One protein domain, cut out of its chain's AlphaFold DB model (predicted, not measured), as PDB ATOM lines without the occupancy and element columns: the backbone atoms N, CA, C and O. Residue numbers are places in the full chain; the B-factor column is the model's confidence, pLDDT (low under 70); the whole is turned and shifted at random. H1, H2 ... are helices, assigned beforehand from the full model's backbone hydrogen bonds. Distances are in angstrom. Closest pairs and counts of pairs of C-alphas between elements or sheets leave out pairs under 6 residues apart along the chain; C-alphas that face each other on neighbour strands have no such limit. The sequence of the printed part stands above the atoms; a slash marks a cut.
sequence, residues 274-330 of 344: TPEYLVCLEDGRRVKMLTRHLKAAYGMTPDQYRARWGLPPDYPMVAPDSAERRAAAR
ATOM      1  N   THR A 274     275.023 241.213 232.204       81.94
ATOM      2  CA  THR A 274     275.264 239.760 232.286       81.94
ATOM      3  C   THR A 274     274.390 239.151 233.398       81.94
ATOM      4  O   THR A 274     273.963 239.879 234.303       81.94
ATOM      5  N   PRO A 275     274.100 237.834 233.392       78.31
ATOM      6  CA  PRO A 275     273.260 237.213 234.424       78.31
ATOM      7  C   PRO A 275     273.856 237.309 235.842       78.31
ATOM      8  O   PRO A 275     273.112 237.432 236.816       78.31
ATOM      9  N   GLU A 276     275.189 237.296 235.965       77.81
ATOM     10  CA  GLU A 276     275.900 237.342 237.250       77.81
ATOM     11  C   GLU A 276     276.216 238.756 237.758       77.81
ATOM     12  O   GLU A 276     276.269 238.980 238.976       77.81
ATOM     13  N   TYR A 277     276.486 239.696 236.850       83.56
ATOM     14  CA  TYR A 277     276.909 241.063 237.160       83.56
ATOM     15  C   TYR A 277     276.478 242.059 236.077       83.56
ATOM     16  O   TYR A 277     276.336 241.720 234.906       83.56
ATOM     17  N   LEU A 278     276.335 243.320 236.465       88.81
ATOM     18  CA  LEU A 278     276.198 244.440 235.539       88.81
ATOM     19  C   LEU A 278     277.541 245.160 235.425       88.81
ATOM     20  O   LEU A 278     278.297 245.192 236.397       88.81
ATOM     21  N   VAL A 279     277.828 245.756 234.275       88.81
ATOM     22  CA  VAL A 279     278.950 246.687 234.114       88.81
ATOM     23  C   VAL A 279     278.413 248.112 234.239       88.81
ATOM     24  O   VAL A 279     277.371 248.446 233.675       88.81
ATOM     25  N   CYS A 280     279.095 248.949 235.013       88.56
ATOM     26  CA  CYS A 280     278.798 250.373 235.099       88.56
ATOM     27  C   CYS A 280     279.479 251.126 233.941       88.56
ATOM     28  O   CYS A 280     280.676 250.966 233.716       88.56
ATOM     29  N   LEU A 281     278.722 251.944 233.206       86.25
ATOM     30  CA  LEU A 281     279.188 252.639 231.996       86.25
ATOM     31  C   LEU A 281     280.124 253.824 232.299       86.25
ATOM     32  O   LEU A 281     280.827 254.277 231.404       86.25
ATOM     33  N   GLU A 282     280.150 254.298 233.551       83.88
ATOM     34  CA  GLU A 282     280.966 255.438 234.012       83.88
ATOM     35  C   GLU A 282     282.398 255.048 234.419       83.88
ATOM     36  O   GLU A 282     283.275 255.905 234.449       83.88
ATOM     37  N   ASP A 283     282.638 253.787 234.801       82.81
ATOM     38  CA  ASP A 283     283.925 253.325 235.356       82.81
ATOM     39  C   ASP A 283     284.304 251.878 234.988       82.81
ATOM     40  O   ASP A 283     285.280 251.337 235.512       82.81
ATOM     41  N   GLY A 284     283.519 251.213 234.135       83.81
ATOM     42  CA  GLY A 284     283.742 249.826 233.717       83.81
ATOM     43  C   GLY A 284     283.610 248.789 234.841       83.81
ATOM     44  O   GLY A 284     283.937 247.615 234.638       83.81
ATOM     45  N   ARG A 285     283.160 249.162 236.051       84.88
ATOM     46  CA  ARG A 285     283.184 248.237 237.194       84.88
ATOM     47  C   ARG A 285     282.059 247.208 237.124       84.88
ATOM     48  O   ARG A 285     280.882 247.535 236.973       84.88
ATOM     49  N   ARG A 286     282.434 245.938 237.312       89.56
ATOM     50  CA  ARG A 286     281.520 244.789 237.413       89.56
ATOM     51  C   ARG A 286     280.870 244.747 238.798       89.56
ATOM     52  O   ARG A 286     281.539 244.486 239.796       89.56
ATOM     53  N   VAL A 287     279.561 244.987 238.869       88.44
ATOM     54  CA  VAL A 287     278.790 245.124 240.115       88.44
ATOM     55  C   VAL A 287     277.503 244.291 240.088       88.44
ATOM     56  O   VAL A 287     276.729 244.328 239.138       88.44
ATOM     57  N   LYS A 288     277.206 243.560 241.172       87.62
ATOM     58  CA  LYS A 288     275.952 242.773 241.279       87.62
ATOM     59  C   LYS A 288     274.706 243.638 241.567       87.62
ATOM     60  O   LYS A 288     273.576 243.173 241.430       87.62
ATOM     61  N   MET A 289     274.899 244.900 241.968       89.69
ATOM     62  CA  MET A 289     273.842 245.884 242.250       89.69
ATOM     63  C   MET A 289     274.289 247.289 241.826       89.69
ATOM     64  O   MET A 289     274.930 247.998 242.605       89.69
ATOM     65  N   LEU A 290     273.924 247.696 240.609       89.31
ATOM     66  CA  LEU A 290     274.278 249.003 240.051       89.31
ATOM     67  C   LEU A 290     273.650 250.149 240.865       89.31
ATOM     68  O   LEU A 290     274.339 251.113 241.176       89.31
ATOM     69  N   THR A 291     272.411 249.990 241.355       89.94
ATOM     70  CA  THR A 291     271.747 250.978 242.241       89.94
ATOM     71  C   THR A 291     272.581 251.401 243.455       89.94
ATOM     72  O   THR A 291     272.540 252.563 243.858       89.94
ATOM     73  N   ARG A 292     273.332 250.470 244.060       91.56
ATOM     74  CA  ARG A 292     274.173 250.751 245.232       91.56
ATOM     75  C   ARG A 292     275.456 251.476 244.834       91.56
ATOM     76  O   ARG A 292     275.900 252.344 245.575       91.56
ATOM     77  N   HIS A 293     276.027 251.112 243.686       89.69
ATOM     78  CA  HIS A 293     277.230 251.740 243.139       89.69
ATOM     79  C   HIS A 293     276.964 253.196 242.751       89.69
ATOM     80  O   HIS A 293     277.634 254.090 243.255       89.69
ATOM     81  N   LEU A 294     275.896 253.445 241.983       90.38
ATOM     82  CA  LEU A 294     275.477 254.788 241.566       90.38
ATOM     83  C   LEU A 294     275.277 255.737 242.752       90.38
ATOM     84  O   LEU A 294     275.804 256.849 242.747       90.38
ATOM     85  N   LYS A 295     274.591 255.278 243.807       89.50
ATOM     86  CA  LYS A 295     274.383 256.085 245.015       89.50
ATOM     87  C   LYS A 295     275.671 256.331 245.813       89.50
ATOM     88  O   LYS A 295     275.777 257.376 246.441       89.50
ATOM     89  N   ALA A 296     276.613 255.386 245.823       88.38
ATOM     90  CA  ALA A 296     277.833 255.479 246.628       88.38
ATOM     91  C   ALA A 296     278.959 256.274 245.946       88.38
ATOM     92  O   ALA A 296     279.644 257.028 246.625       88.38
ATOM     93  N   ALA A 297     279.145 256.107 244.634       86.50
ATOM     94  CA  ALA A 297     280.225 256.744 243.877       86.50
ATOM     95  C   ALA A 297     279.814 258.074 243.221       86.50
ATOM     96  O   ALA A 297     280.645 258.966 243.094       86.50
ATOM     97  N   TYR A 298     278.541 258.226 242.830       87.62
ATOM     98  CA  TYR A 298     278.069 259.375 242.038       87.62
ATOM     99  C   TYR A 298     276.883 260.126 242.667       87.62
ATOM    100  O   TYR A 298     276.452 261.146 242.141       87.62
ATOM    101  N   GLY A 299     276.290 259.609 243.751       87.88
ATOM    102  CA  GLY A 299     275.066 260.148 244.362       87.88
ATOM    103  C   GLY A 299     273.789 260.014 243.509       87.88
ATOM    104  O   GLY A 299     272.712 260.412 243.953       87.88
ATOM    105  N   MET A 300     273.878 259.443 242.304       88.31
ATOM    106  CA  MET A 300     272.814 259.469 241.294       88.31
ATOM    107  C   MET A 300     271.699 258.451 241.561       88.31
ATOM    108  O   MET A 300     271.927 257.349 242.070       88.31
ATOM    109  N   THR A 301     270.472 258.803 241.162       88.94
ATOM    110  CA  THR A 301     269.350 257.853 241.106       88.94
ATOM    111  C   THR A 301     269.425 256.992 239.835       88.94
ATOM    112  O   THR A 301     270.026 257.416 238.844       88.94
ATOM    113  N   PRO A 302     268.794 255.800 239.813       88.12
ATOM    114  CA  PRO A 302     268.790 254.933 238.631       88.12
ATOM    115  C   PRO A 302     268.246 255.621 237.374       88.12
ATOM    116  O   PRO A 302     268.723 255.365 236.275       88.12
ATOM    117  N   ASP A 303     267.281 256.522 237.535       87.62
ATOM    118  CA  ASP A 303     266.590 257.173 236.419       87.62
ATOM    119  C   ASP A 303     267.373 258.373 235.868       87.62
ATOM    120  O   ASP A 303     267.398 258.574 234.656       87.62
ATOM    121  N   GLN A 304     268.128 259.086 236.717       87.75
ATOM    122  CA  GLN A 304     269.152 260.036 236.255       87.75
ATOM    123  C   GLN A 304     270.237 259.321 235.444       87.75
ATOM    124  O   GLN A 304     270.656 259.814 234.400       87.75
ATOM    125  N   TYR A 305     270.657 258.132 235.885       89.19
ATOM    126  CA  TYR A 305     271.631 257.323 235.155       89.19
ATOM    127  C   TYR A 305     271.081 256.815 233.811       89.19
ATOM    128  O   TYR A 305     271.775 256.912 232.799       89.19
ATOM    129  N   ARG A 306     269.814 256.364 233.755       88.88
ATOM    130  CA  ARG A 306     269.137 256.043 232.480       88.88
ATOM    131  C   ARG A 306     269.109 257.243 231.539       88.88
ATOM    132  O   ARG A 306     269.490 257.096 230.383       88.88
ATOM    133  N   ALA A 307     268.711 258.415 232.035       88.00
ATOM    134  CA  ALA A 307     268.643 259.638 231.240       88.00
ATOM    135  C   ALA A 307     270.022 260.077 230.714       88.00
ATOM    136  O   ALA A 307     270.139 260.436 229.545       88.00
ATOM    137  N   ARG A 308     271.076 259.989 231.541       85.94
ATOM    138  CA  ARG A 308     272.453 260.353 231.158       85.94
ATOM    139  C   ARG A 308     273.015 259.466 230.039       85.94
ATOM    140  O   ARG A 308     273.707 259.975 229.162       85.94
ATOM    141  N   TRP A 309     272.694 258.172 230.056       84.75
ATOM    142  CA  TRP A 309     273.212 257.180 229.103       84.75
ATOM    143  C   TRP A 309     272.228 256.780 227.989       84.75
ATOM    144  O   TRP A 309     272.580 255.977 227.130       84.75
ATOM    145  N   GLY A 310     271.012 257.337 227.970       84.75
ATOM    146  CA  GLY A 310     269.975 257.004 226.982       84.75
ATOM    147  C   GLY A 310     269.431 255.573 227.098       84.75
ATOM    148  O   GLY A 310     269.035 254.984 226.095       84.75
ATOM    149  N   LEU A 311     269.455 254.985 228.299       85.94
ATOM    150  CA  LEU A 311     269.110 253.575 228.512       85.94
ATOM    151  C   LEU A 311     267.588 253.333 228.520       85.94
ATOM    152  O   LEU A 311     266.849 254.158 229.066       85.94
ATOM    153  N   PRO A 312     267.113 252.172 228.022       83.56
ATOM    154  CA  PRO A 312     265.709 251.774 228.124       83.56
ATOM    155  C   PRO A 312     265.177 251.765 229.572       83.56
ATOM    156  O   PRO A 312     265.937 251.487 230.509       83.56
ATOM    157  N   PRO A 313     263.864 251.987 229.785       80.25
ATOM    158  CA  PRO A 313     263.258 251.882 231.114       80.25
ATOM    159  C   PRO A 313     263.423 250.473 231.706       80.25
ATOM    160  O   PRO A 313     263.711 250.338 232.895       80.25
ATOM    161  N   ASP A 314     263.363 249.436 230.869       82.00
ATOM    162  CA  ASP A 314     263.560 248.029 231.237       82.00
ATOM    163  C   ASP A 314     265.011 247.663 231.595       82.00
ATOM    164  O   ASP A 314     265.271 246.541 232.032       82.00
ATOM    165  N   TYR A 315     265.975 248.588 231.451       83.44
ATOM    166  CA  TYR A 315     267.378 248.308 231.760       83.44
ATOM    167  C   TYR A 315     267.541 247.867 233.232       83.44
ATOM    168  O   TYR A 315     267.150 248.617 234.143       83.44
ATOM    169  N   PRO A 316     268.124 246.680 233.498       84.62
ATOM    170  CA  PRO A 316     268.207 246.119 234.839       84.62
ATOM    171  C   PRO A 316     269.262 246.840 235.682       84.62
ATOM    172  O   PRO A 316     270.403 247.022 235.277       84.62
ATOM    173  N   MET A 317     268.893 247.204 236.911       88.88
ATOM    174  CA  MET A 317     269.774 247.914 237.859       88.88
ATOM    175  C   MET A 317     270.380 246.996 238.940       88.88
ATOM    176  O   MET A 317     271.072 247.441 239.863       88.88
ATOM    177  N   VAL A 318     270.096 245.698 238.841       83.88
ATOM    178  CA  VAL A 318     270.582 244.588 239.669       83.88
ATOM    179  C   VAL A 318     270.755 243.384 238.738       83.88
ATOM    180  O   VAL A 318     269.914 243.189 237.865       83.88
ATOM    181  N   ALA A 319     271.807 242.582 238.919       80.38
ATOM    182  CA  ALA A 319     272.022 241.390 238.092       80.38
ATOM    183  C   ALA A 319     270.867 240.368 238.262       80.38
ATOM    184  O   ALA A 319     270.449 240.162 239.409       80.38
ATOM    185  N   PRO A 320     270.356 239.726 237.188       72.62
ATOM    186  CA  PRO A 320     269.173 238.855 237.231       72.62
ATOM    187  C   PRO A 320     269.187 237.764 238.317       72.62
ATOM    188  O   PRO A 320     268.283 237.744 239.154       72.62
ATOM    189  N   ASP A 321     270.246 236.948 238.419       68.62
ATOM    190  CA  ASP A 321     270.396 235.928 239.485       68.62
ATOM    191  C   ASP A 321     270.264 236.549 240.891       68.62
ATOM    192  O   ASP A 321     269.620 236.028 241.810       68.62
ATOM    193  N   SER A 322     270.849 237.737 241.055       60.34
ATOM    194  CA  SER A 322     270.815 238.484 242.308       60.34
ATOM    195  C   SER A 322     269.468 239.162 242.570       60.34
ATOM    196  O   SER A 322     269.251 239.644 243.685       60.34
ATOM    197  N   ALA A 323     268.545 239.202 241.605       57.78
ATOM    198  CA  ALA A 323     267.135 239.504 241.835       57.78
ATOM    199  C   ALA A 323     266.378 238.249 242.297       57.78
ATOM    200  O   ALA A 323     265.730 238.306 243.345       57.78
ATOM    201  N   GLU A 324     266.534 237.120 241.600       59.88
ATOM    202  CA  GLU A 324     265.855 235.846 241.890       59.88
ATOM    203  C   GLU A 324     266.167 235.316 243.291       59.88
ATOM    204  O   GLU A 324     265.253 235.076 244.084       59.88
ATOM    205  N   ARG A 325     267.445 235.265 243.687       57.38
ATOM    206  CA  ARG A 325     267.837 234.876 245.058       57.38
ATOM    207  C   ARG A 325     267.258 235.800 246.139       57.38
ATOM    208  O   ARG A 325     267.062 235.378 247.278       57.38
ATOM    209  N   ARG A 326     266.913 237.048 245.792       54.25
ATOM    210  CA  ARG A 326     266.226 238.015 246.673       54.25
ATOM    211  C   ARG A 326     264.693 237.976 246.557       54.25
ATOM    212  O   ARG A 326     264.011 238.621 247.359       54.25
ATOM    213  N   ALA A 327     264.146 237.266 245.573       55.56
ATOM    214  CA  ALA A 327     262.741 236.873 245.506       55.56
ATOM    215  C   ALA A 327     262.525 235.590 246.324       55.56
ATOM    216  O   ALA A 327     261.690 235.594 247.219       55.56
ATOM    217  N   ALA A 328     263.371 234.567 246.153       58.03
ATOM    218  CA  ALA A 328     263.352 233.337 246.952       58.03
ATOM    219  C   ALA A 328     263.542 233.594 248.464       58.03
ATOM    220  O   ALA A 328     262.816 233.042 249.287       58.03
ATOM    221  N   ALA A 329     264.437 234.518 248.847       55.12
ATOM    222  CA  ALA A 329     264.579 234.974 250.240       55.12
ATOM    223  C   ALA A 329     263.361 235.768 250.777       55.12
ATOM    224  O   ALA A 329     263.302 236.110 251.960       55.12
ATOM    225  N   ARG A 330     262.377 236.069 249.922       50.22
ATOM    226  CA  ARG A 330     261.025 236.516 250.276       50.22
ATOM    227  C   ARG A 330     260.014 235.451 249.845       50.22
ATOM    228  O   ARG A 330     259.122 235.719 249.044       50.22
TER     229      ARG A 330
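This is residues 274 to 330 of the 344 residues of the protein "Transcriptional regulator" of Roseomonas mucosa (UniProt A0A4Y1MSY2). Two short helices, H1 and H2, sit at one end of the domain, joined by a tight turn and set nearly at right angles to each other, while a third short helix, H3, lies at the far end of the longest axis, and its residues 324 to 328, with residues 329 and 330 after them, stick out from the rest. Residues 274 to 289, ahead of H1, form a long looping stretch with no named element, in which residues 278 to 279 pair briefly with residues 286 to 287. The printed part has 57 residues with three named helices, in the order H1, H2, H3, and no named strand; the class is all helix, though under half of the residues, 26 of 57, are in named elements. The whole is compact, with a radius of gyration of the C-alphas of 11.4 A, yet its outline is elongated, spanning 32 by 21 by 19 A.

H1, residues 290 to 298, and H3, residues 320 to 328, are the longest helices by residues, with 9 each. H1 only just touches H2, residues 302 to 309, with 3 pairs of C-alphas within 8 A. The closest C-alphas of the two are those of Thr 291 and Pro 302, 6.1 A apart. Their lines stand at 74 degrees, about perpendicular, and their centres are 11.9 A apart. H3 is apart from H1 and apart from H2. The short pairing of residues 278 to 279 with residues 286 to 287 is antiparallel. In H1 and H2 every O i to N i+4 pair is within hydrogen-bond range; in H3 4 of 5 are.

H1 runs from C-alpha 290 at (274.278, 249.003, 240.051) to C-alpha 298, 11.2 A from first to last C-alpha. H2 runs from Pro 302 to Trp 309, 10.7 A from first to last C-alpha. H3 runs from Pro 320 to Ala 328, 12.6 A, and its last C-alpha is at (263.352, 233.337, 246.952). The first printed C-alpha, that of Thr 274, is at (275.264, 239.760, 232.286).

The two C-alphas farthest apart in the domain are those of Arg 308 and Ala 329, 32.7 A apart. The C-alphas of the first and last printed residues, Thr 274 and Arg 330, are 23.2 A apart. The printed part has no cut. The link from H1 to H2 is tight, with 3 residues between them, and the link from H2 to H3 is short, with 10. The mean pLDDT of the printed part is 81.1, but residues 321 to 330 are under 70, and the mean over H3 is 60.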